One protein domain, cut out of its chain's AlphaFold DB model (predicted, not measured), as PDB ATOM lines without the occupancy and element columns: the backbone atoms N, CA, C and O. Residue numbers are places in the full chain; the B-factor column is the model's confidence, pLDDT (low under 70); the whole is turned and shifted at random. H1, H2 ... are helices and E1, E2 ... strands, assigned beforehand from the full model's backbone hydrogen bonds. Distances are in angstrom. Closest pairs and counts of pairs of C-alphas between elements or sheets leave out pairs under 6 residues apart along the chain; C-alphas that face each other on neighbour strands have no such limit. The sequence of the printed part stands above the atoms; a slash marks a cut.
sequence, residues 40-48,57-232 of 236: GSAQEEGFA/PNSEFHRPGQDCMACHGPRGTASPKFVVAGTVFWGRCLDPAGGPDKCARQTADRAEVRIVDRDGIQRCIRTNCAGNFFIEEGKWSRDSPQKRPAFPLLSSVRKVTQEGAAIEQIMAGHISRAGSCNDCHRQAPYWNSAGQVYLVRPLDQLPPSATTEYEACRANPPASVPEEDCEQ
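This is residues 40 to 48 and 57 to 232 of the 236 residues of an uncharacterized protein of Proteobacteria bacterium (UniProt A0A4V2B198). What shape? A mostly looped body has strand pair E1-E4 near its middle, between sheet E3-E2-E5-E6 and helices H2 and H1. What builds it? The 185 printed residues, 60 in named elements, run H1, H2, E1 to E6, H3; the class is mixed, both sheets antiparallel. It is compact, radius of gyration of the C-alphas 16.0 A, spanning 49 by 42 by 35 A.

Which helices? H1 is residues 40-48, from C-alpha (-15.581, 13.131, 40.921), H2 68-72, H3 209-219, to C-alpha (-17.254, 29.797, 12.300). Which strands? E1 is residues 82-89, E2 112-116, E3 122-126, E4 132-136, E5 154-160, E6 166-170.

Which strands pair? Neighbours E2 and E5 have N 114 and O 156 within hydrogen-bond range, 2.9 A. Do helices touch? H1 touches H2, closest C-alphas 44 and 71, 6.2 A. H1, H2 and H3 have every O i to N i+4 pair within range.

Any cut? Residues 49-56 are not printed; C-alphas 48 and 57 are 9.0 A apart. Which links are long? E1-E2, E4-E5 and E6-H3 are long. Where is confidence low? pLDDT is under 70 in 36 residues, among them 93-105.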
ATOM      1  N   GLY A  40     -15.676  11.854  41.626       71.12
ATOM      2  CA  GLY A  40     -15.581  13.131  40.921       71.12
ATOM      3  C   GLY A  40     -14.306  13.227  40.080       71.12
ATOM      4  O   GLY A  40     -14.387  13.469  38.879       71.12
ATOM      5  N   SER A  41     -13.140  12.943  40.671       69.31
ATOM      6  CA  SER A  41     -11.856  12.995  39.957       69.31
ATOM      7  C   SER A  41     -11.790  12.008  38.788       69.31
ATOM      8  O   SER A  41     -11.366  12.388  37.701       69.31
ATOM      9  N   ALA A  42     -12.281  10.775  38.953       72.56
ATOM     10  CA  ALA A  42     -12.330   9.806  37.856       72.56
ATOM     11  C   ALA A  42     -13.250  10.260  36.707       72.56
ATOM     12  O   ALA A  42     -12.963   9.990  35.539       72.56
ATOM     13  N   GLN A  43     -14.350  10.956  37.015       75.81
ATOM     14  CA  GLN A  43     -15.242  11.517  36.000       75.81
ATOM     15  C   GLN A  43     -14.576  12.682  35.246       75.81
ATOM     16  O   GLN A  43     -14.632  12.712  34.016       75.81
ATOM     17  N   GLU A  44     -13.902  13.595  35.954       72.19
ATOM     18  CA  GLU A  44     -13.123  14.688  35.346       72.19
ATOM     19  C   GLU A  44     -12.005  14.138  34.435       72.19
ATOM     20  O   GLU A  44     -11.878  14.542  33.275       72.19
ATOM     21  N   GLU A  45     -11.237  13.160  34.921       72.06
ATOM     22  CA  GLU A  45     -10.167  12.496  34.167       72.06
ATOM     23  C   GLU A  45     -10.695  11.747  32.939       72.06
ATOM     24  O   GLU A  45     -10.089  11.812  31.866       72.06
ATOM     25  N   GLY A  46     -11.838  11.069  33.070       69.88
ATOM     26  CA  GLY A  46     -12.495  10.383  31.959       69.88
ATOM     27  C   GLY A  46     -12.870  11.341  30.828       69.88
ATOM     28  O   GLY A  46     -12.707  11.007  29.655       69.88
ATOM     29  N   PHE A  47     -13.298  12.563  31.160       72.00
ATOM     30  CA  PHE A  47     -13.542  13.601  30.159       72.00
ATOM     31  C   PHE A  47     -12.243  14.175  29.584       72.00
ATOM     32  O   PHE A  47     -12.197  14.507  28.400       72.00
ATOM     33  N   ALA A  48     -11.172  14.307  30.363       64.19
ATOM     34  CA  ALA A  48      -9.898  14.817  29.852       64.19
ATOM     35  C   ALA A  48      -9.276  13.899  28.777       64.19
ATOM     36  O   ALA A  48      -8.607  14.385  27.868       64.19
ATOM     37  N   PRO A  57     -10.307  23.494  25.155       65.44
ATOM     38  CA  PRO A  57     -10.288  23.229  26.590       65.44
ATOM     39  C   PRO A  57     -10.469  24.532  27.372       65.44
ATOM     40  O   PRO A  57      -9.940  25.566  26.965       65.44
ATOM     41  N   ASN A  58     -11.168  24.483  28.506       69.62
ATOM     42  CA  ASN A  58     -11.356  25.633  29.398       69.62
ATOM     43  C   ASN A  58     -12.040  26.845  28.730       69.62
ATOM     44  O   ASN A  58     -11.776  27.987  29.097       69.62
ATOM     45  N   SER A  59     -12.914  26.607  27.748       76.19
ATOM     46  CA  SER A  59     -13.707  27.652  27.084       76.19
ATOM     47  C   SER A  59     -15.196  27.460  27.351       76.19
ATOM     48  O   SER A  59     -15.633  26.360  27.655       76.19
ATOM     49  N   GLU A  60     -16.039  28.472  27.180       73.31
ATOM     50  CA  GLU A  60     -17.495  28.251  27.256       73.31
ATOM     51  C   GLU A  60     -18.007  27.240  26.200       73.31
ATOM     52  O   GLU A  60     -19.026  26.571  26.394       73.31
ATOM     53  N   PHE A  61     -17.250  27.037  25.120       79.62
ATOM     54  CA  PHE A  61     -17.529  26.099  24.035       79.62
ATOM     55  C   PHE A  61     -17.006  24.685  24.337       79.62
ATOM     56  O   PHE A  61     -16.480  24.016  23.451       79.62
ATOM     57  N   HIS A  62     -17.127  24.220  25.586       80.50
ATOM     58  CA  HIS A  62     -16.813  22.835  25.956       80.50
ATOM     59  C   HIS A  62     -17.591  21.823  25.095       80.50
ATOM     60  O   HIS A  62     -18.601  22.138  24.464       80.50
ATOM     61  N   ARG A  63     -17.125  20.572  25.083       83.81
ATOM     62  CA  ARG A  63     -17.724  19.510  24.267       83.81
ATOM     63  C   ARG A  63     -19.220  19.326  24.585       83.81
ATOM     64  O   ARG A  63     -19.569  19.103  25.746       83.81
ATOM     65  N   PRO A  64     -20.097  19.354  23.569       85.38
ATOM     66  CA  PRO A  64     -21.533  19.204  23.760       85.38
ATOM     67  C   PRO A  64     -21.918  17.870  24.405       85.38
ATOM     68  O   PRO A  64     -21.526  16.796  23.933       85.38
ATOM     69  N   GLY A  65     -22.771  17.924  25.427       84.31
ATOM     70  CA  GLY A  65     -23.349  16.749  26.075       84.31
ATOM     71  C   GLY A  65     -22.461  16.103  27.136       84.31
ATOM     72  O   GLY A  65     -22.845  15.061  27.667       84.31
ATOM     73  N   GLN A  66     -21.312  16.695  27.466       85.94
ATOM     74  CA  GLN A  66     -20.570  16.337  28.675       85.94
ATOM     75  C   GLN A  66     -21.193  16.990  29.909       85.94
ATOM     76  O   GLN A  66     -21.864  18.016  29.817       85.94
ATOM     77  N   ASP A  67     -20.999  16.370  31.069       90.06
ATOM     78  CA  ASP A  67     -21.540  16.878  32.327       90.06
ATOM     79  C   ASP A  67     -20.703  18.056  32.838       90.06
ATOM     80  O   ASP A  67     -19.704  17.879  33.533       90.06
ATOM     81  N   CYS A  68     -21.122  19.276  32.492       89.31
ATOM     82  CA  CYS A  68     -20.462  20.511  32.919       89.31
ATOM     83  C   CYS A  68     -20.347  20.614  34.449       89.31
ATOM     84  O   CYS A  68     -19.378  21.175  34.963       89.31
ATOM     85  N   MET A  69     -21.326  20.076  35.188       91.25
ATOM     86  CA  MET A  69     -21.363  20.143  36.651       91.25
ATOM     87  C   MET A  69     -20.359  19.197  37.313       91.25
ATOM     88  O   MET A  69     -20.045  19.411  38.483       91.25
ATOM     89  N   ALA A  70     -19.814  18.213  36.590       89.75
ATOM     90  CA  ALA A  70     -18.729  17.382  37.104       89.75
ATOM     91  C   ALA A  70     -17.509  18.245  37.463       89.75
ATOM     92  O   ALA A  70     -17.012  18.161  38.579       89.75
ATOM     93  N   CYS A  71     -17.115  19.152  36.561       89.25
ATOM     94  CA  CYS A  71     -15.973  20.046  36.767       89.25
ATOM     95  C   CYS A  71     -16.365  21.365  37.457       89.25
ATOM     96  O   CYS A  71     -15.634  21.884  38.301       89.25
ATOM     97  N   HIS A  72     -17.522  21.934  37.108       92.19
ATOM     98  CA  HIS A  72     -17.933  23.269  37.563       92.19
ATOM     99  C   HIS A  72     -18.944  23.251  38.718       92.19
ATOM    100  O   HIS A  72     -19.318  24.303  39.232       92.19
ATOM    101  N   GLY A  73     -19.399  22.081  39.166       92.00
ATOM    102  CA  GLY A  73     -20.311  21.963  40.298       92.00
ATOM    103  C   GLY A  73     -19.629  22.199  41.654       92.00
ATOM    104  O   GLY A  73     -18.426  22.467  41.724       92.00
ATOM    105  N   PRO A  74     -20.381  22.048  42.763       89.75
ATOM    106  CA  PRO A  74     -19.878  22.293  44.118       89.75
ATOM    107  C   PRO A  74     -18.649  21.468  44.511       89.75
ATOM    108  O   PRO A  74     -17.893  21.893  45.379       89.75
ATOM    109  N   ARG A  75     -18.474  20.287  43.905       87.88
ATOM    110  CA  ARG A  75     -17.354  19.372  44.176       87.88
ATOM    111  C   ARG A  75     -16.278  19.362  43.098       87.88
ATOM    112  O   ARG A  75     -15.208  18.826  43.350       87.88
ATOM    113  N   GLY A  76     -16.562  19.919  41.923       87.12
ATOM    114  CA  GLY A  76     -15.591  19.931  40.837       87.12
ATOM    115  C   GLY A  76     -14.445  20.899  41.120       87.12
ATOM    116  O   GLY A  76     -14.505  21.699  42.060       87.12
ATOM    117  N   THR A  77     -13.402  20.869  40.303       87.38
ATOM    118  CA  THR A  77     -12.202  21.704  40.505       87.38
ATOM    119  C   THR A  77     -12.164  22.969  39.645       87.38
ATOM    120  O   THR A  77     -11.434  23.912  39.956       87.38
ATOM    121  N   ALA A  78     -12.999  23.047  38.609       87.44
ATOM    122  CA  ALA A  78     -12.990  24.147  37.654       87.44
ATOM    123  C   ALA A  78     -13.703  25.403  38.184       87.44
ATOM    124  O   ALA A  78     -14.604  25.331  39.029       87.44
ATOM    125  N   SER A  79     -13.295  26.556  37.652       88.69
ATOM    126  CA  SER A  79     -13.942  27.858  37.839       88.69
ATOM    127  C   SER A  79     -14.393  28.416  36.481       88.69
ATOM    128  O   SER A  79     -13.709  28.164  35.488       88.69
ATOM    129  N   PRO A  80     -15.494  29.188  36.421       90.75
ATOM    130  CA  PRO A  80     -16.387  29.559  37.532       90.75
ATOM    131  C   PRO A  80     -17.240  28.381  38.037       90.75
ATOM    132  O   PRO A  80     -17.307  27.339  37.391       90.75
ATOM    133  N   LYS A  81     -17.875  28.529  39.208       93.12
ATOM    134  CA  LYS A  81     -18.820  27.530  39.733       93.12
ATOM    135  C   LYS A  81     -20.203  27.718  39.140       93.12
ATOM    136  O   LYS A  81     -20.662  28.848  39.008       93.12
ATOM    137  N   PHE A  82     -20.877  26.616  38.838       94.06
ATOM    138  CA  PHE A  82     -22.229  26.597  38.294       94.06
ATOM    139  C   PHE A  82     -23.240  26.087  39.322       94.06
ATOM    140  O   PHE A  82     -22.942  25.255  40.186       94.06
ATOM    141  N   VAL A  83     -24.469  26.587  39.213       95.25
ATOM    142  CA  VAL A  83     -25.629  26.097  39.969       95.25
ATOM    143  C   VAL A  83     -26.570  25.264  39.109       95.25
ATOM    144  O   VAL A  83     -27.259  24.410  39.661       95.25
ATOM    145  N   VAL A  84     -26.573  25.483  37.790       95.75
ATOM    146  CA  VAL A  84     -27.286  24.689  36.781       95.75
ATOM    147  C   VAL A  84     -26.483  24.705  35.482       95.75
ATOM    148  O   VAL A  84     -25.965  25.761  35.124       95.75
ATOM    149  N   ALA A  85     -26.385  23.579  34.774       94.88
ATOM    150  CA  ALA A  85     -25.764  23.520  33.449       94.88
ATOM    151  C   ALA A  85     -26.254  22.321  32.621       94.88
ATOM    152  O   ALA A  85     -26.677  21.300  33.172       94.88
ATOM    153  N   GLY A  86     -26.153  22.438  31.295       93.88
ATOM    154  CA  GLY A  86     -26.505  21.370  30.362       93.88
ATOM    155  C   GLY A  86     -26.230  21.716  28.899       93.88
ATOM    156  O   GLY A  86     -25.644  22.753  28.585       93.88
ATOM    157  N   THR A  87     -26.697  20.844  28.001       92.94
ATOM    158  CA  THR A  87     -26.573  20.999  26.543       92.94
ATOM    159  C   THR A  87     -27.905  20.721  25.844       92.94
ATOM    160  O   THR A  87     -28.595  19.758  26.184       92.94
ATOM    161  N   VAL A  88     -28.243  21.524  24.832       92.81
ATOM    162  CA  VAL A  88     -29.415  21.343  23.961       92.81
ATOM    163  C   VAL A  88     -28.980  20.977  22.544       92.81
ATOM    164  O   VAL A  88     -28.067  21.575  21.969       92.81
ATOM    165  N   PHE A  89     -29.690  20.023  21.950       89.19
ATOM    166  CA  PHE A  89     -29.503  19.592  20.570       89.19
ATOM    167  C   PHE A  89     -30.746  19.897  19.728       89.19
ATOM    168  O   PHE A  89     -31.859  19.992  20.243       89.19
ATOM    169  N   TRP A  90     -30.573  20.028  18.418       86.50
ATOM    170  CA  TRP A  90     -31.686  20.160  17.485       86.50
ATOM    171  C   TRP A  90     -32.509  18.875  17.421       86.50
ATOM    172  O   TRP A  90     -33.689  18.879  17.753       86.50
ATOM    173  N   GLY A  91     -31.868  17.764  17.068       79.31
ATOM    174  CA  GLY A  91     -32.492  16.456  16.902       79.31
ATOM    175  C   GLY A  91     -31.487  15.332  17.117       79.31
ATOM    176  O   GLY A  91     -30.280  15.562  17.243       79.31
ATOM    177  N   ARG A  92     -31.981  14.094  17.185       70.88
ATOM    178  CA  ARG A  92     -31.123  12.913  17.318       70.88
ATOM    179  C   ARG A  92     -30.348  12.684  16.024       70.88
ATOM    180  O   ARG A  92     -30.967  12.437  15.008       70.88
ATOM    181  N   CYS A  93     -29.023  12.615  16.072       62.47
ATOM    182  CA  CYS A  93     -28.224  12.114  14.949       62.47
ATOM    183  C   CYS A  93     -28.706  10.713  14.502       62.47
ATOM    184  O   CYS A  93     -28.668   9.760  15.282       62.47
ATOM    185  N   LEU A  94     -29.169  10.596  13.254       50.91
ATOM    186  CA  LEU A  94     -29.292   9.332  12.529       50.91
ATOM    187  C   LEU A  94     -28.391   9.483  11.309       50.91
ATOM    188  O   LEU A  94     -28.755  10.162  10.354       50.91
ATOM    189  N   ASP A  95     -27.205   8.892  11.349       49.09
ATOM    190  CA  ASP A  95     -26.467   8.651  10.121       49.09
ATOM    191  C   ASP A  95     -27.132   7.430   9.465       49.09
ATOM    192  O   ASP A  95     -27.090   6.343  10.056       49.09
ATOM    193  N   PRO A  96     -27.772   7.555   8.288       42.00
ATOM    194  CA  PRO A  96     -28.331   6.397   7.597       42.00
ATOM    195  C   PRO A  96     -27.254   5.392   7.139       42.00
ATOM    196  O   PRO A  96     -27.605   4.267   6.789       42.00
ATOM    197  N   ALA A  97     -25.963   5.752   7.164       50.78
ATOM    198  CA  ALA A  97     -24.837   4.926   6.728       50.78
ATOM    199  C   ALA A  97     -23.776   4.628   7.816       50.78
ATOM    200  O   ALA A  97     -22.830   3.886   7.540       50.78
ATOM    201  N   GLY A  98     -23.893   5.157   9.041       43.59
ATOM    202  CA  GLY A  98     -22.734   5.217   9.945       43.59
ATOM    203  C   GLY A  98     -22.999   5.247  11.445       43.59
ATOM    204  O   GLY A  98     -22.234   5.863  12.169       43.59
ATOM    205  N   GLY A  99     -23.993   4.522  11.956       44.91
ATOM    206  CA  GLY A  99     -24.096   4.246  13.396       44.91
ATOM    207  C   GLY A  99     -24.266   5.483  14.306       44.91
ATOM    208  O   GLY A  99     -24.315   6.623  13.851       44.91
ATOM    209  N   PRO A 100     -24.404   5.277  15.625       49.41
ATOM    210  CA  PRO A 100     -24.693   6.351  16.583       49.41
ATOM    211  C   PRO A 100     -23.538   7.349  16.797       49.41
ATOM    212  O   PRO A 100     -23.752   8.384  17.429       49.41
ATOM    213  N   ASP A 101     -22.344   7.058  16.271       45.66
ATOM    214  CA  ASP A 101     -21.101   7.754  16.620       45.66
ATOM    215  C   ASP A 101     -20.595   8.724  15.533       45.66
ATOM    216  O   ASP A 101     -19.595   9.402  15.761       45.66
ATOM    217  N   LYS A 102     -21.243   8.806  14.354       41.16
ATOM    218  CA  LYS A 102     -20.683   9.536  13.193       41.16
ATOM    219  C   LYS A 102     -21.377  10.814  12.732       41.16
ATOM    220  O   LYS A 102     -20.727  11.560  12.002       41.16
ATOM    221  N   CYS A 103     -22.606  11.149  13.138       52.72
ATOM    222  CA  CYS A 103     -23.066  12.519  12.864       52.72
ATOM    223  C   CYS A 103     -22.549  13.477  13.929       52.72
ATOM    224  O   CYS A 103     -22.680  13.241  15.133       52.72
ATOM    225  N   ALA A 104     -22.037  14.613  13.456       53.41
ATOM    226  CA  ALA A 104     -21.880  15.796  14.278       53.41
ATOM    227  C   ALA A 104     -23.196  16.022  15.035       53.41
ATOM    228  O   ALA A 104     -24.262  16.147  14.425       53.41
ATOM    229  N   ARG A 105     -23.139  16.010  16.371       67.50
ATOM    230  CA  ARG A 105     -24.296  16.361  17.192       67.50
ATOM    231  C   ARG A 105     -24.705  17.774  16.784       67.50
ATOM    232  O   ARG A 105     -23.955  18.710  17.039       67.50
ATOM    233  N   GLN A 106     -25.855  17.914  16.127       78.19
ATOM    234  CA  GLN A 106     -26.372  19.223  15.742       78.19
ATOM    235  C   GLN A 106     -26.829  19.927  17.015       78.19
ATOM    236  O   GLN A 106     -27.922  19.677  17.527       78.19
ATOM    237  N   THR A 107     -25.945  20.733  17.588       85.12
ATOM    238  CA  THR A 107     -26.240  21.502  18.789       85.12
ATOM    239  C   THR A 107     -27.148  22.658  18.431       85.12
ATOM    240  O   THR A 107     -27.013  23.270  17.373       85.12
ATOM    241  N   ALA A 108     -28.104  22.943  19.307       88.38
ATOM    242  CA  ALA A 108     -28.985  24.077  19.116       88.38
ATOM    243  C   ALA A 108     -28.342  25.289  19.781       88.38
ATOM    244  O   ALA A 108     -28.375  25.401  21.005       88.38
ATOM    245  N   ASP A 109     -27.744  26.178  18.996       87.25
ATOM    246  CA  ASP A 109     -27.263  27.473  19.468       87.25
ATOM    247  C   ASP A 109     -28.428  28.436  19.728       87.25
ATOM    248  O   ASP A 109     -29.497  28.320  19.127       87.25
ATOM    249  N   ARG A 110     -28.234  29.396  20.635       86.50
ATOM    250  CA  ARG A 110     -29.198  30.456  20.969       86.50
ATOM    251  C   ARG A 110     -30.604  29.959  21.336       86.50
ATOM    252  O   ARG A 110     -31.551  30.751  21.318       86.50
ATOM    253  N   ALA A 111     -30.740  28.686  21.701       90.81
ATOM    254  CA  ALA A 111     -31.954  28.136  22.273       90.81
ATOM    255  C   ALA A 111     -32.136  28.741  23.666       90.81
ATOM    256  O   ALA A 111     -31.217  28.732  24.481       90.81
ATOM    257  N   GLU A 112     -33.309  29.300  23.917       92.62
ATOM    258  CA  GLU A 112     -33.700  29.848  25.204       92.62
ATOM    259  C   GLU A 112     -34.073  28.704  26.141       92.62
ATOM    260  O   GLU A 112     -34.995  27.938  25.873       92.62
ATOM    261  N   VAL A 113     -33.346  28.591  27.241       94.00
ATOM    262  CA  VAL A 113     -33.608  27.663  28.330       94.00
ATOM    263  C   VAL A 113     -34.216  28.458  29.470       94.00
ATOM    264  O   VAL A 113     -33.548  29.294  30.084       94.00
ATOM    265  N   ARG A 114     -35.484  28.186  29.758       94.69
ATOM    266  CA  ARG A 114     -36.208  28.763  30.886       94.69
ATOM    267  C   ARG A 114     -36.201  27.775  32.037       94.69
ATOM    268  O   ARG A 114     -36.547  26.610  31.852       94.69
ATOM    269  N   ILE A 115     -35.849  28.246  33.226       94.75
ATOM    270  CA  ILE A 115     -35.833  27.444  34.450       94.75
ATOM    271  C   ILE A 115     -36.581  28.193  35.542       94.75
ATOM    272  O   ILE A 115     -36.329  29.376  35.757       94.75
ATOM    273  N   VAL A 116     -37.498  27.508  36.220       95.00
ATOM    274  CA  VAL A 116     -38.274  28.045  37.345       95.00
ATOM    275  C   VAL A 116     -38.030  27.164  38.560       95.00
ATOM    276  O   VAL A 116     -38.150  25.942  38.458       95.00
ATOM    277  N   ASP A 117     -37.673  27.764  39.691       96.38
ATOM    278  CA  ASP A 117     -37.546  27.041  40.955       96.38
ATOM    279  C   ASP A 117     -38.854  27.005  41.757       96.38
ATOM    280  O   ASP A 117     -39.853  27.638  41.410       96.38
ATOM    281  N   ARG A 118     -38.861  26.238  42.848       96.56
ATOM    282  CA  ARG A 118     -40.021  26.081  43.737       96.56
ATOM    283  C   ARG A 118     -40.472  27.397  44.374       96.56
ATOM    284  O   ARG A 118     -41.645  27.533  44.709       96.56
ATOM    285  N   ASP A 119     -39.555  28.338  44.570       95.19
ATOM    286  CA  ASP A 119     -39.873  29.641  45.145       95.19
ATOM    287  C   ASP A 119     -40.408  30.617  44.073       95.19
ATOM    288  O   ASP A 119     -40.747  31.755  44.393       95.19
ATOM    289  N   GLY A 120     -40.495  30.183  42.808       92.88
ATOM    290  CA  GLY A 120     -40.979  30.968  41.676       92.88
ATOM    291  C   GLY A 120     -39.912  31.844  41.016       92.88
ATOM    292  O   GLY A 120     -40.246  32.608  40.111       92.88
ATOM    293  N   ILE A 121     -38.638  31.746  41.422       92.81
ATOM    294  CA  ILE A 121     -37.554  32.472  40.751       92.81
ATOM    295  C   ILE A 121     -37.337  31.856  39.379       92.81
ATOM    296  O   ILE A 121     -37.176  30.643  39.238       92.81
ATOM    297  N   GLN A 122     -37.291  32.723  38.374       92.12
ATOM    298  CA  GLN A 122     -37.160  32.333  36.986       92.12
ATOM    299  C   GLN A 122     -35.853  32.838  36.377       92.12
ATOM    300  O   GLN A 122     -35.445  33.975  36.605       92.12
ATOM    301  N   ARG A 123     -35.226  31.991  35.558       91.12
ATOM    302  CA  ARG A 123     -34.018  32.296  34.788       91.12
ATOM    303  C   ARG A 123     -34.203  31.936  33.326       91.12
ATOM    304  O   ARG A 123     -34.751  30.876  33.034       91.12
ATOM    305  N   CYS A 124     -33.722  32.802  32.440       90.75
ATOM    306  CA  CYS A 124     -33.645  32.554  31.008       90.75
ATOM    307  C   CYS A 124     -32.198  32.697  30.562       90.75
ATOM    308  O   CYS A 124     -31.554  33.715  30.804       90.75
ATOM    309  N   ILE A 125     -31.684  31.647  29.938       90.75
ATOM    310  CA  ILE A 125     -30.311  31.582  29.450       90.75
ATOM    311  C   ILE A 125     -30.366  31.092  28.018       90.75
ATOM    312  O   ILE A 125     -31.200  30.255  27.679       90.75
ATOM    313  N   ARG A 126     -29.483  31.599  27.166       90.56
ATOM    314  CA  ARG A 126     -29.351  31.095  25.803       90.56
ATOM    315  C   ARG A 126     -28.181  30.137  25.715       90.56
ATOM    316  O   ARG A 126     -27.129  30.376  26.301       90.56
ATOM    317  N   THR A 127     -28.354  29.073  24.949       90.56
ATOM    318  CA  THR A 127     -27.244  28.188  24.619       90.56
ATOM    319  C   THR A 127     -26.222  28.894  23.730       90.56
ATOM    320  O   THR A 127     -26.566  29.724  22.885       90.56
ATOM    321  N   ASN A 128     -24.949  28.551  23.892       86.94
ATOM    322  CA  ASN A 128     -23.888  28.980  22.986       86.94
ATOM    323  C   ASN A 128     -23.800  28.069  21.748       86.94
ATOM    324  O   ASN A 128     -24.633  27.184  21.552       86.94
ATOM    325  N   CYS A 129     -22.777  28.248  20.908       84.50
ATOM    326  CA  CYS A 129     -22.618  27.465  19.675       84.50
ATOM    327  C   CYS A 129     -22.467  25.961  19.882       84.50
ATOM    328  O   CYS A 129     -22.854  25.170  19.024       84.50
ATOM    329  N   ALA A 130     -21.926  25.553  21.027       84.12
ATOM    330  CA  ALA A 130     -21.832  24.152  21.407       84.12
ATOM    331  C   ALA A 130     -23.161  23.623  21.985       84.12
ATOM    332  O   ALA A 130     -23.222  22.501  22.476       84.12
ATOM    333  N   GLY A 131     -24.237  24.417  21.956       89.06
ATOM    334  CA  GLY A 131     -25.516  24.084  22.577       89.06
ATOM    335  C   GLY A 131     -25.466  24.105  24.101       89.06
ATOM    336  O   GLY A 131     -26.445  23.718  24.734       89.06
ATOM    337  N   ASN A 132     -24.351  24.527  24.703       90.88
ATOM    338  CA  ASN A 132     -24.175  24.523  26.147       90.88
ATOM    339  C   ASN A 132     -24.806  25.761  26.767       90.88
ATOM    340  O   ASN A 132     -24.764  26.846  26.190       90.88
ATOM    341  N   PHE A 133     -25.325  25.601  27.974       93.19
ATOM    342  CA  PHE A 133     -25.756  26.694  28.832       93.19
ATOM    343  C   PHE A 133     -25.345  26.404  30.273       93.19
ATOM    344  O   PHE A 133     -25.183  25.247  30.675       93.19
ATOM    345  N   PHE A 134     -25.202  27.462  31.058       93.25
ATOM    346  CA  PHE A 134     -24.908  27.375  32.479       93.25
ATOM    347  C   PHE A 134     -25.398  28.631  33.200       93.25
ATOM    348  O   PHE A 134     -25.548  29.689  32.597       93.25
ATOM    349  N   ILE A 135     -25.644  28.495  34.500       93.19
ATOM    350  CA  ILE A 135     -25.890  29.600  35.426       93.19
ATOM    351  C   ILE A 135     -24.790  29.540  36.473       93.19
ATOM    352  O   ILE A 135     -24.646  28.527  37.165       93.19
ATOM    353  N   GLU A 136     -24.028  30.618  36.604       92.62
ATOM    354  CA  GLU A 136     -22.970  30.716  37.605       92.62
ATOM    355  C   GLU A 136     -23.528  30.859  39.031       92.62
ATOM    356  O   GLU A 136     -24.616  31.389  39.277       92.62
ATOM    357  N   GLU A 137     -22.757  30.395  40.011       92.00
ATOM    358  CA  GLU A 137     -22.975  30.758  41.407       92.00
ATOM    359  C   GLU A 137     -22.878  32.281  41.567       92.00
ATOM    360  O   GLU A 137     -22.112  32.948  40.876       92.00
ATOM    361  N   GLY A 138     -23.708  32.872  42.428       91.12
ATOM    362  CA  GLY A 138     -23.837  34.330  42.469       91.12
ATOM    363  C   GLY A 138     -24.875  34.890  41.504       91.12
ATOM    364  O   GLY A 138     -25.313  36.023  41.694       91.12
ATOM    365  N   LYS A 139     -25.277  34.127  40.476       91.56
ATOM    366  CA  LYS A 139     -26.174  34.637  39.434       91.56
ATOM    367  C   LYS A 139     -27.618  34.224  39.608       91.56
ATOM    368  O   LYS A 139     -28.454  34.997  39.176       91.56
ATOM    369  N   TRP A 140     -27.944  33.123  40.292       92.38
ATOM    370  CA  TRP A 140     -29.327  32.618  40.399       92.38
ATOM    371  C   TRP A 140     -30.370  33.683  40.786       92.38
ATOM    372  O   TRP A 140     -31.419  33.771  40.158       92.38
ATOM    373  N   SER A 141     -30.089  34.526  41.780       89.94
ATOM    374  CA  SER A 141     -30.986  35.608  42.200       89.94
ATOM    375  C   SER A 141     -30.273  36.950  42.114       89.94
ATOM    376  O   SER A 141     -29.221  37.121  42.725       89.94
ATOM    377  N   ARG A 142     -30.873  37.924  41.415       84.69
ATOM    378  CA  ARG A 142     -30.331  39.293  41.315       84.69
ATOM    379  C   ARG A 142     -30.227  39.960  42.691       84.69
ATOM    380  O   ARG A 142     -29.207  40.561  43.003       84.69
ATOM    381  N   ASP A 143     -31.240  39.760  43.532       88.88
ATOM    382  CA  ASP A 143     -31.340  40.416  44.844       88.88
ATOM    383  C   ASP A 143     -30.582  39.685  45.962       88.88
ATOM    384  O   ASP A 143     -30.489  40.168  47.088       88.88
ATOM    385  N   SER A 144     -30.062  38.486  45.686       89.12
ATOM    386  CA  SER A 144     -29.392  37.665  46.693       89.12
ATOM    387  C   SER A 144     -28.331  36.786  46.031       89.12
ATOM    388  O   SER A 144     -28.626  35.655  45.642       89.12
ATOM    389  N   PRO A 145     -27.083  37.274  45.907       87.94
ATOM    390  CA  PRO A 145     -26.005  36.528  45.255       87.94
ATOM    391  C   PRO A 145     -25.739  35.158  45.894       87.94
ATOM    392  O   PRO A 145     -25.346  34.211  45.225       87.94
ATOM    393  N   GLN A 146     -25.983  35.006  47.197       88.31
ATOM    394  CA  GLN A 146     -25.796  33.732  47.897       88.31
ATOM    395  C   GLN A 146     -26.968  32.761  47.690       88.31
ATOM    396  O   GLN A 146     -26.862  31.589  48.058       88.31
ATOM    397  N   LYS A 147     -28.097  33.220  47.130       93.06
ATOM    398  CA  LYS A 147     -29.253  32.358  46.894       93.06
ATOM    399  C   LYS A 147     -28.927  31.355  45.790       93.06
ATOM    400  O   LYS A 147     -28.405  31.696  44.733       93.06
ATOM    401  N   ARG A 148     -29.277  30.099  46.055       93.69
ATOM    402  CA  ARG A 148     -29.172  28.962  45.134       93.69
ATOM    403  C   ARG A 148     -30.582  28.514  44.716       93.69
ATOM    404  O   ARG A 148     -31.534  28.842  45.427       93.69
ATOM    405  N   PRO A 149     -30.726  27.768  43.605       94.94
ATOM    406  CA  PRO A 149     -32.015  27.238  43.169       94.94
ATOM    407  C   PRO A 149     -32.724  26.423  44.255       94.94
ATOM    408  O   PRO A 149     -32.139  25.503  44.837       94.94
ATOM    409  N   ALA A 150     -33.999  26.734  44.496       95.94
ATOM    410  CA  ALA A 150     -34.856  25.967  45.393       95.94
ATOM    411  C   ALA A 150     -35.553  24.819  44.644       95.94
ATOM    412  O   ALA A 150     -36.494  25.023  43.888       95.94
ATOM    413  N   PHE A 151     -35.128  23.580  44.862       95.56
ATOM    414  CA  PHE A 151     -35.722  22.437  44.165       95.56
ATOM    415  C   PHE A 151     -37.164  22.119  44.632       95.56
ATOM    416  O   PHE A 151     -37.488  22.331  45.809       95.56
ATOM    417  N   PRO A 152     -38.018  21.542  43.758       96.19
ATOM    418  CA  PRO A 152     -37.724  21.124  42.381       96.19
ATOM    419  C   PRO A 152     -37.615  22.274  41.371       96.19
ATOM    420  O   PRO A 152     -38.172  23.344  41.590       96.19
ATOM    421  N   LEU A 153     -36.928  22.023  40.251       96.06
ATOM    422  CA  LEU A 153     -36.901  22.922  39.095       96.06
ATOM    423  C   LEU A 153     -37.817  22.409  37.987       96.06
ATOM    424  O   LEU A 153     -37.879  21.204  37.714       96.06
ATOM    425  N   LEU A 154     -38.468  23.352  37.321       95.81
ATOM    426  CA  LEU A 154     -39.156  23.184  36.050       95.81
ATOM    427  C   LEU A 154     -38.296  23.785  34.945       95.81
ATOM    428  O   LEU A 154     -37.625  24.792  35.163       95.81
ATOM    429  N   SER A 155     -38.317  23.172  33.764       95.12
ATOM    430  CA  SER A 155     -37.517  23.612  32.625       95.12
ATOM    431  C   SER A 155     -38.334  23.578  31.337       95.12
ATOM    432  O   SER A 155     -39.102  22.643  31.100       95.12
ATOM    433  N   SER A 156     -38.139  24.581  30.488       94.94
ATOM    434  CA  SER A 156     -38.498  24.512  29.075       94.94
ATOM    435  C   SER A 156     -37.347  25.003  28.208       94.94
ATOM    436  O   SER A 156     -36.456  25.721  28.667       94.94
ATOM    437  N   VAL A 157     -37.353  24.569  26.953       94.25
ATOM    438  CA  VAL A 157     -36.396  24.989  25.939       94.25
ATOM    439  C   VAL A 157     -37.164  25.445  24.715       94.25
ATOM    440  O   VAL A 157     -38.017  24.715  24.213       94.25
ATOM    441  N   ARG A 158     -36.845  26.633  24.216       92.81
ATOM    442  CA  ARG A 158     -37.476  27.235  23.048       92.81
ATOM    443  C   ARG A 158     -36.421  27.738  22.075       92.81
ATOM    444  O   ARG A 158     -35.407  28.293  22.477       92.81
ATOM    445  N   LYS A 159     -36.676  27.622  20.777       90.06
ATOM    446  CA  LYS A 159     -35.877  28.286  19.746       90.06
ATOM    447  C   LYS A 159     -36.768  28.827  18.639       90.06
ATOM    448  O   LYS A 159     -37.765  28.207  18.284       90.06
ATOM    449  N   VAL A 160     -36.411  29.997  18.118       87.69
ATOM    450  CA  VAL A 160     -36.998  30.555  16.897       87.69
ATOM    451  C   VAL A 160     -36.004  30.312  15.766       87.69
ATOM    452  O   VAL A 160     -34.852  30.720  15.890       87.69
ATOM    453  N   THR A 161     -36.427  29.607  14.718       83.12
ATOM    454  CA  THR A 161     -35.591  29.311  13.544       83.12
ATOM    455  C   THR A 161     -35.382  30.569  12.696       83.12
ATOM    456  O   THR A 161     -36.107  31.559  12.853       83.12
ATOM    457  N   GLN A 162     -34.425  30.547  11.767       79.31
ATOM    458  CA  GLN A 162     -34.245  31.626  10.782       79.31
ATOM    459  C   GLN A 162     -35.516  31.933   9.968       79.31
ATOM    460  O   GLN A 162     -35.752  33.085   9.610       79.31
ATOM    461  N   GLU A 163     -36.369  30.938   9.730       82.56
ATOM    462  CA  GLU A 163     -37.662  31.090   9.051       82.56
ATOM    463  C   GLU A 163     -38.757  31.690   9.955       82.56
ATOM    464  O   GLU A 163     -39.890  31.889   9.517       82.56
ATOM    465  N   GLY A 164     -38.444  31.977  11.220       82.56
ATOM    466  CA  GLY A 164     -39.362  32.570  12.191       82.56
ATOM    467  C   GLY A 164     -40.279  31.569  12.897       82.56
ATOM    468  O   GLY A 164     -41.121  31.988  13.695       82.56
ATOM    469  N   ALA A 165     -40.125  30.264  12.655       84.38
ATOM    470  CA  ALA A 165     -40.894  29.233  13.347       84.38
ATOM    471  C   ALA A 165     -40.398  29.072  14.790       84.38
ATOM    472  O   ALA A 165     -39.197  28.966  15.031       84.38
ATOM    473  N   ALA A 166     -41.311  29.041  15.763       88.12
ATOM    474  CA  ALA A 166     -40.974  28.770  17.157       88.12
ATOM    475  C   ALA A 166     -41.159  27.281  17.470       88.12
ATOM    476  O   ALA A 166     -42.237  26.728  17.260       88.12
ATOM    477  N   ILE A 167     -40.116  26.651  18.005       89.88
ATOM    478  CA  ILE A 167     -40.127  25.273  18.491       89.88
ATOM    479  C   ILE A 167     -39.899  25.321  19.996       89.88
ATOM    480  O   ILE A 167     -38.947  25.952  20.454       89.88
ATOM    481  N   GLU A 168     -40.761  24.660  20.763       92.25
ATOM    482  CA  GLU A 168     -40.672  24.605  22.220       92.25
ATOM    483  C   GLU A 168     -40.828  23.167  22.722       92.25
ATOM    484  O   GLU A 168     -41.662  22.403  22.236       92.25
ATOM    485  N   GLN A 169     -40.019  22.808  23.715       91.75
ATOM    486  CA  GLN A 169     -40.150  21.590  24.498       91.75
ATOM    487  C   GLN A 169     -40.254  21.964  25.971       91.75
ATOM    488  O   GLN A 169     -39.387  22.642  26.521       91.75
ATOM    489  N   ILE A 170     -41.302  21.479  26.623       92.94
ATOM    490  CA  ILE A 170     -41.496  21.633  28.061       92.94
ATOM    491  C   ILE A 170     -41.141  20.305  28.716       92.94
ATOM    492  O   ILE A 170     -41.629  19.244  28.314       92.94
ATOM    493  N   MET A 171     -40.278  20.350  29.725       92.50
ATOM    494  CA  MET A 171     -39.943  19.168  30.500       92.50
ATOM    495  C   MET A 171     -41.143  18.787  31.372       92.50
ATOM    496  O   MET A 171     -41.579  19.557  32.222       92.50
ATOM    497  N   ALA A 172     -41.678  17.582  31.164       86.94
ATOM    498  CA  ALA A 172     -42.845  17.100  31.909       86.94
ATOM    499  C   ALA A 172     -42.524  16.721  33.368       86.94
ATOM    500  O   ALA A 172     -43.415  16.694  34.213       86.94
ATOM    501  N   GLY A 173     -41.266  16.374  33.652       87.06
ATOM    502  CA  GLY A 173     -40.802  15.980  34.981       87.06
ATOM    503  C   GLY A 173     -40.234  17.144  35.792       87.06
ATOM    504  O   GLY A 173     -39.940  18.209  35.263       87.06
ATOM    505  N   HIS A 174     -40.022  16.898  37.083       90.75
ATOM    506  CA  HIS A 174     -39.345  17.818  37.995       90.75
ATOM    507  C   HIS A 174     -37.864  17.450  38.140       90.75
ATOM    508  O   HIS A 174     -37.537  16.303  38.462       90.75
ATOM    509  N   ILE A 175     -36.959  18.423  38.020       93.00
ATOM    510  CA  ILE A 175     -35.566  18.235  38.448       93.00
ATOM    511  C   ILE A 175     -35.550  18.363  39.966       93.00
ATOM    512  O   ILE A 175     -35.926  19.400  40.497       93.00
ATOM    513  N   SER A 176     -35.161  17.317  40.691       87.56
ATOM    514  CA  SER A 176     -35.478  17.243  42.125       87.56
ATOM    515  C   SER A 176     -34.348  17.646  43.074       87.56
ATOM    516  O   SER A 176     -34.641  17.975  44.221       87.56
ATOM    517  N   ARG A 177     -33.068  17.529  42.682       86.12
ATOM    518  CA  ARG A 177     -31.950  17.592  43.657       86.12
ATOM    519  C   ARG A 177     -30.621  18.151  43.143       86.12
ATOM    520  O   ARG A 177     -29.752  18.427  43.964       86.12
ATOM    521  N   ALA A 178     -30.438  18.280  41.833       90.12
ATOM    522  CA  ALA A 178     -29.165  18.674  41.244       90.12
ATOM    523  C   ALA A 178     -29.390  19.592  40.044       90.12
ATOM    524  O   ALA A 178     -30.389  19.471  39.345       90.12
ATOM    525  N   GLY A 179     -28.454  20.512  39.820       92.81
ATOM    526  CA  GLY A 179     -28.468  21.401  38.660       92.81
ATOM    527  C   GLY A 179     -27.851  20.794  37.399       92.81
ATOM    528  O   GLY A 179     -27.800  21.475  36.380       92.81
ATOM    529  N   SER A 180     -27.356  19.553  37.449       94.00
ATOM    530  CA  SER A 180     -26.853  18.883  36.251       94.00
ATOM    531  C   SER A 180     -28.016  18.331  35.442       94.00
ATOM    532  O   SER A 180     -28.698  17.394  35.860       94.00
ATOM    533  N   CYS A 181     -28.236  18.881  34.249       93.06
ATOM    534  CA  CYS A 181     -29.168  18.281  33.299       93.06
ATOM    535  C   CYS A 181     -28.674  16.896  32.850       93.06
ATOM    536  O   CYS A 181     -29.485  16.010  32.576       93.06
ATOM    537  N   ASN A 182     -27.355  16.685  32.845       90.44
ATOM    538  CA  ASN A 182     -26.708  15.436  32.463       90.44
ATOM    539  C   ASN A 182     -26.868  14.317  33.499       90.44
ATOM    540  O   ASN A 182     -26.595  13.175  33.159       90.44
ATOM    541  N   ASP A 183     -27.376  14.567  34.708       89.12
ATOM    542  CA  ASP A 183     -27.738  13.470  35.620       89.12
ATOM    543  C   ASP A 183     -28.885  12.625  35.032       89.12
ATOM    544  O   ASP A 183     -28.861  11.388  35.059       89.12
ATOM    545  N   CYS A 184     -29.865  13.301  34.424       90.88
ATOM    546  CA  CYS A 184     -31.061  12.689  33.843       90.88
ATOM    547  C   CYS A 184     -31.011  12.575  32.312       90.88
ATOM    548  O   CYS A 184     -31.688  11.714  31.753       90.88
ATOM    549  N   HIS A 185     -30.240  13.420  31.622       91.44
ATOM    550  CA  HIS A 185     -30.214  13.504  30.158       91.44
ATOM    551  C   HIS A 185     -28.856  13.091  29.578       91.44
ATOM    552  O   HIS A 185     -28.059  13.924  29.152       91.44
ATOM    553  N   ARG A 186     -28.593  11.780  29.541       86.19
ATOM    554  CA  ARG A 186     -27.334  11.189  29.041       86.19
ATOM    555  C   ARG A 186     -27.519  10.482  27.712       86.19
ATOM    556  O   ARG A 186     -28.590   9.950  27.430       86.19
ATOM    557  N   GLN A 187     -26.439  10.416  26.940       79.44
ATOM    558  CA  GLN A 187     -26.343   9.516  25.797       79.44
ATOM    559  C   GLN A 187     -25.688   8.197  26.237       79.44
ATOM    560  O   GLN A 187     -24.625   8.225  26.846       79.44
ATOM    561  N   ALA A 188     -26.251   7.026  25.942       76.06
ATOM    562  CA  ALA A 188     -27.565   6.772  25.343       76.06
ATOM    563  C   ALA A 188     -28.716   6.861  26.379       76.06
ATOM    564  O   ALA A 188     -28.461   6.811  27.587       76.06
ATOM    565  N   PRO A 189     -29.989   6.966  25.941       80.56
ATOM    566  CA  PRO A 189     -31.135   6.774  26.829       80.56
ATOM    567  C   PRO A 189     -31.063   5.411  27.535       80.56
ATOM    568  O   PRO A 189     -30.684   4.412  26.921       80.56
ATOM    569  N   TYR A 190     -31.444   5.359  28.811       86.06
ATOM    570  CA  TYR A 190     -31.413   4.136  29.618       86.06
ATOM    571  C   TYR A 190     -32.454   4.192  30.746       86.06
ATOM    572  O   TYR A 190     -33.189   5.167  30.862       86.06
ATOM    573  N   TRP A 191     -32.536   3.177  31.611       89.50
ATOM    574  CA  TRP A 191     -33.556   3.143  32.676       89.50
ATOM    575  C   TRP A 191     -33.469   4.324  33.662       89.50
ATOM    576  O   TRP A 191     -34.467   4.680  34.280       89.50
ATOM    577  N   ASN A 192     -32.294   4.948  33.795       86.88
ATOM    578  CA  ASN A 192     -32.041   6.144  34.605       86.88
ATOM    579  C   ASN A 192     -31.618   7.364  33.766       86.88
ATOM    580  O   ASN A 192     -30.970   8.274  34.285       86.88
ATOM    581  N   SER A 193     -31.918   7.365  32.466       88.25
ATOM    582  CA  SER A 193     -31.630   8.483  31.571       88.25
ATOM    583  C   SER A 193     -32.741   8.640  30.541       88.25
ATOM    584  O   SER A 193     -32.976   7.747  29.729       88.25
ATOM    585  N   ALA A 194     -33.368   9.812  30.506       87.12
ATOM    586  CA  ALA A 194     -34.362  10.155  29.494       87.12
ATOM    587  C   ALA A 194     -33.754  10.327  28.084       87.12
ATOM    588  O   ALA A 194     -34.496  10.492  27.116       87.12
ATOM    589  N   GLY A 195     -32.424  10.273  27.950       87.38
ATOM    590  CA  GLY A 195     -31.726  10.637  26.721       87.38
ATOM    591  C   GLY A 195     -31.388  12.122  26.668       87.38
ATOM    592  O   GLY A 195     -31.853  12.904  27.495       87.38
ATOM    593  N   GLN A 196     -30.586  12.524  25.685       88.81
ATOM    594  CA  GLN A 196     -30.274  13.938  25.461       88.81
ATOM    595  C   GLN A 196     -31.536  14.760  25.148       88.81
ATOM    596  O   GLN A 196     -32.528  14.239  24.632       88.81
ATOM    597  N   VAL A 197     -31.483  16.058  25.450       89.38
ATOM    598  CA  VAL A 197     -32.568  17.002  25.167       89.38
ATOM    599  C   VAL A 197     -32.486  17.455  23.710       89.38
ATOM    600  O   VAL A 197     -31.482  18.032  23.291       89.38
ATOM    601  N   TYR A 198     -33.563  17.219  22.961       89.06
ATOM    602  CA  TYR A 198     -33.712  17.630  21.567       89.06
ATOM    603  C   TYR A 198     -34.873  18.619  21.422       89.06
ATOM    604  O   TYR A 198     -35.918  18.401  22.034       89.06
ATOM    605  N   LEU A 199     -34.725  19.660  20.595       89.31
ATOM    606  CA  LEU A 199     -35.820  20.568  20.219       89.31
ATOM    607  C   LEU A 199     -36.884  19.865  19.365       89.31
ATOM    608  O   LEU A 199     -38.075  20.124  19.533       89.31
ATOM    609  N   VAL A 200     -36.463  18.953  18.487       84.50
ATOM    610  CA  VAL A 200     -37.340  18.120  17.657       84.50
ATOM    611  C   VAL A 200     -37.017  16.641  17.851       84.50
ATOM    612  O   VAL A 200     -35.862  16.249  18.026       84.50
ATOM    613  N   ARG A 201     -38.054  15.797  17.878       70.38
ATOM    614  CA  ARG A 201     -37.912  14.366  18.191       70.38
ATOM    615  C   ARG A 201     -37.742  13.483  16.957       70.38
ATOM    616  O   ARG A 201     -36.799  12.690  16.959       70.38
ATOM    617  N   PRO A 202     -38.594  13.566  15.926       71.69
ATOM    618  CA  PRO A 202     -38.301  12.896  14.675       71.69
ATOM    619  C   PRO A 202     -37.420  13.809  13.810       71.69
ATOM    620  O   PRO A 202     -37.526  15.035  13.836       71.69
ATOM    621  N   LEU A 203     -36.473  13.199  13.103       64.75
ATOM    622  CA  LEU A 203     -35.452  13.932  12.357       64.75
ATOM    623  C   LEU A 203     -35.980  14.681  11.140       64.75
ATOM    624  O   LEU A 203     -35.400  15.679  10.735       64.75
ATOM    625  N   ASP A 204     -37.069  14.195  10.561       68.00
ATOM    626  CA  ASP A 204     -37.776  14.838   9.455       68.00
ATOM    627  C   ASP A 204     -38.421  16.175   9.853       68.00
ATOM    628  O   ASP A 204     -38.836  16.940   8.987       68.00
ATOM    629  N   GLN A 205     -38.466  16.477  11.155       72.81
ATOM    630  CA  GLN A 205     -38.879  17.768  11.699       72.81
ATOM    631  C   GLN A 205     -37.701  18.706  11.978       72.81
ATOM    632  O   GLN A 205     -37.926  19.808  12.481       72.81
ATOM    633  N   LEU A 206     -36.455  18.312  11.679       75.50
ATOM    634  CA  LEU A 206     -35.337  19.250  11.736       75.50
ATOM    635  C   LEU A 206     -35.598  20.407  10.768       75.50
ATOM    636  O   LEU A 206     -35.829  20.161   9.581       75.50
ATOM    637  N   PRO A 207     -35.536  21.667  11.232       74.56
ATOM    638  CA  PRO A 207     -35.624  22.786  10.316       74.56
ATOM    639  C   PRO A 207     -34.434  22.733   9.345       74.56
ATOM    640  O   PRO A 207     -33.319  22.409   9.770       74.56
ATOM    641  N   PRO A 208     -34.625  23.072   8.057       73.62
ATOM    642  CA  PRO A 208     -33.533  23.110   7.084       73.62
ATOM    643  C   PRO A 208     -32.355  23.989   7.531       73.62
ATOM    644  O   PRO A 208     -31.206  23.682   7.210       73.62
ATOM    645  N   SER A 209     -32.620  25.035   8.324       71.38
ATOM    646  CA  SER A 209     -31.599  25.917   8.893       71.38
ATOM    647  C   SER A 209     -30.760  25.298  10.017       71.38
ATOM    648  O   SER A 209     -29.739  25.870  10.385       71.38
ATOM    649  N   ALA A 210     -31.125  24.138  10.579       73.62
ATOM    650  CA  ALA A 210     -30.454  23.587  11.763       73.62
ATOM    651  C   ALA A 210     -28.938  23.404  11.565       73.62
ATOM    652  O   ALA A 210     -28.144  23.713  12.456       73.62
ATOM    653  N   THR A 211     -28.538  22.931  10.381       69.44
ATOM    654  CA  THR A 211     -27.128  22.679  10.047       69.44
ATOM    655  C   THR A 211     -26.381  23.981   9.763       69.44
ATOM    656  O   THR A 211     -25.281  24.179  10.272       69.44
ATOM    657  N   THR A 212     -26.988  24.895   9.001       66.31
ATOM    658  CA  THR A 212     -26.361  26.174   8.637       66.31
ATOM    659  C   THR A 212     -26.219  27.101   9.842       66.31
ATOM    660  O   THR A 212     -25.212  27.793   9.960       66.31
ATOM    661  N   GLU A 213     -27.177  27.087  10.772       70.25
ATOM    662  CA  GLU A 213     -27.091  27.815  12.042       70.25
ATOM    663  C   GLU A 213     -25.944  27.285  12.917       70.25
ATOM    664  O   GLU A 213     -25.139  28.071  13.418       70.25
ATOM    665  N   TYR A 214     -25.799  25.957  13.028       70.81
ATOM    666  CA  TYR A 214     -24.682  25.334  13.747       70.81
ATOM    667  C   TYR A 214     -23.316  25.705  13.144       70.81
ATOM    668  O   TYR A 214     -22.405  26.124  13.864       70.81
ATOM    669  N   GLU A 215     -23.169  25.573  11.824       71.69
ATOM    670  CA  GLU A 215     -21.921  25.877  11.114       71.69
ATOM    671  C   GLU A 215     -21.555  27.362  11.207       71.69
ATOM    672  O   GLU A 215     -20.405  27.695  11.510       71.69
ATOM    673  N   ALA A 216     -22.531  28.256  11.023       70.19
ATOM    674  CA  ALA A 216     -22.330  29.696  11.155       70.19
ATOM    675  C   ALA A 216     -21.868  30.075  12.568       70.19
ATOM    676  O   ALA A 216     -20.942  30.875  12.720       70.19
ATOM    677  N   CYS A 217     -22.461  29.462  13.598       71.94
ATOM    678  CA  CYS A 217     -22.066  29.693  14.981       71.94
ATOM    679  C   CYS A 217     -20.639  29.185  15.248       71.94
ATOM    680  O   CYS A 217     -19.841  29.887  15.857       71.94
ATOM    681  N   ARG A 218     -20.257  28.002  14.745       71.31
ATOM    682  CA  ARG A 218     -18.875  27.503  14.894       71.31
ATOM    683  C   ARG A 218     -17.834  28.371  14.199       71.31
ATOM    684  O   ARG A 218     -16.724  28.484  14.712       71.31
ATOM    685  N   ALA A 219     -18.168  28.940  13.045       69.88
ATOM    686  CA  ALA A 219     -17.254  29.797  12.300       69.88
ATOM    687  C   ALA A 219     -17.014  31.138  13.011       69.88
ATOM    688  O   ALA A 219     -15.891  31.634  13.009       69.88
ATOM    689  N   ASN A 220     -18.055  31.706  13.630       66.69
ATOM    690  CA  ASN A 220     -17.996  32.985  14.338       66.69
ATOM    691  C   ASN A 220     -18.787  32.901  15.648       66.69
ATOM    692  O   ASN A 220     -19.918  33.397  15.710       66.69
ATOM    693  N   PRO A 221     -18.228  32.271  16.693       66.06
ATOM    694  CA  PRO A 221     -18.953  32.099  17.933       66.06
ATOM    695  C   PRO A 221     -19.198  33.465  18.584       66.06
ATOM    696  O   PRO A 221     -18.229  34.166  18.894       66.06
ATOM    697  N   PRO A 222     -20.462  33.889  18.787       63.69
ATOM    698  CA  PRO A 222     -20.723  35.083  19.565       63.69
ATOM    699  C   PRO A 222     -20.244  34.840  20.998       63.69
ATOM    700  O   PRO A 222     -20.316  33.714  21.498       63.69
ATOM    701  N   ALA A 223     -19.782  35.900  21.668       57.38
ATOM    702  CA  ALA A 223     -19.618  35.858  23.118       57.38
ATOM    703  C   ALA A 223     -20.937  35.380  23.748       57.38
ATOM    704  O   ALA A 223     -22.006  35.733  23.232       57.38
ATOM    705  N   SER A 224     -20.854  34.573  24.813       55.53
ATOM    706  CA  SER A 224     -22.008  34.132  25.612       55.53
ATOM    707  C   SER A 224     -23.069  35.227  25.667       55.53
ATOM    708  O   SER A 224     -22.802  36.350  26.106       55.53
ATOM    709  N   VAL A 225     -24.269  34.929  25.159       55.53
ATOM    710  CA  VAL A 225     -25.347  35.919  25.185       55.53
ATOM    711  C   VAL A 225     -25.664  36.178  26.660       55.53
ATOM    712  O   VAL A 225     -25.885  35.201  27.382       55.53
ATOM    713  N   PRO A 226     -25.650  37.440  27.128       57.34
ATOM    714  CA  PRO A 226     -25.928  37.748  28.523       57.34
ATOM    715  C   PRO A 226     -27.255  37.132  28.967       57.34
ATOM    716  O   PRO A 226     -28.192  37.035  28.176       57.34
ATOM    717  N   GLU A 227     -27.342  36.732  30.235       59.94
ATOM    718  CA  GLU A 227     -28.608  36.322  30.840       59.94
ATOM    719  C   GLU A 227     -29.615  37.482  30.732       59.94
ATOM    720  O   GLU A 227     -29.438  38.540  31.344       59.94
ATOM    721  N   GLU A 228     -30.658  37.296  29.924       58.62
ATOM    722  CA  GLU A 228     -31.751  38.255  29.764       58.62
ATOM    723  C   GLU A 228     -32.854  37.929  30.781       58.62
ATOM    724  O   GLU A 228     -33.136  36.762  31.073       58.62
ATOM    725  N   ASP A 229     -33.502  38.960  31.331       54.84
ATOM    726  CA  ASP A 229     -34.715  38.746  32.115       54.84
ATOM    727  C   ASP A 229     -35.802  38.199  31.192       54.84
ATOM    728  O   ASP A 229     -36.105  38.774  30.146       54.84
ATOM    729  N   CYS A 230     -36.416  37.092  31.598       61.78
ATOM    730  CA  CYS A 230     -37.444  36.420  30.813       61.78
ATOM    731  C   CYS A 230     -38.644  37.311  30.449       61.78
ATOM    732  O   CYS A 230     -39.371  36.993  29.517       61.78
ATOM    733  N   GLU A 231     -38.865  38.405  31.185       48.34
ATOM    734  CA  GLU A 231     -39.923  39.389  30.928       48.34
ATOM    735  C   GLU A 231     -39.676  40.263  29.691       48.34
ATOM    736  O   GLU A 231     -40.619  40.862  29.179       48.34
ATOM    737  N   GLN A 232     -38.442  40.333  29.179       44.66
ATOM    738  CA  GLN A 232     -38.147  41.061  27.938       44.66
ATOM    739  C   GLN A 232     -38.317  40.198  26.683       44.66
ATOM    740  O   GLN A 232     -38.310  40.734  25.572       44.66
TER     741      GLN A 232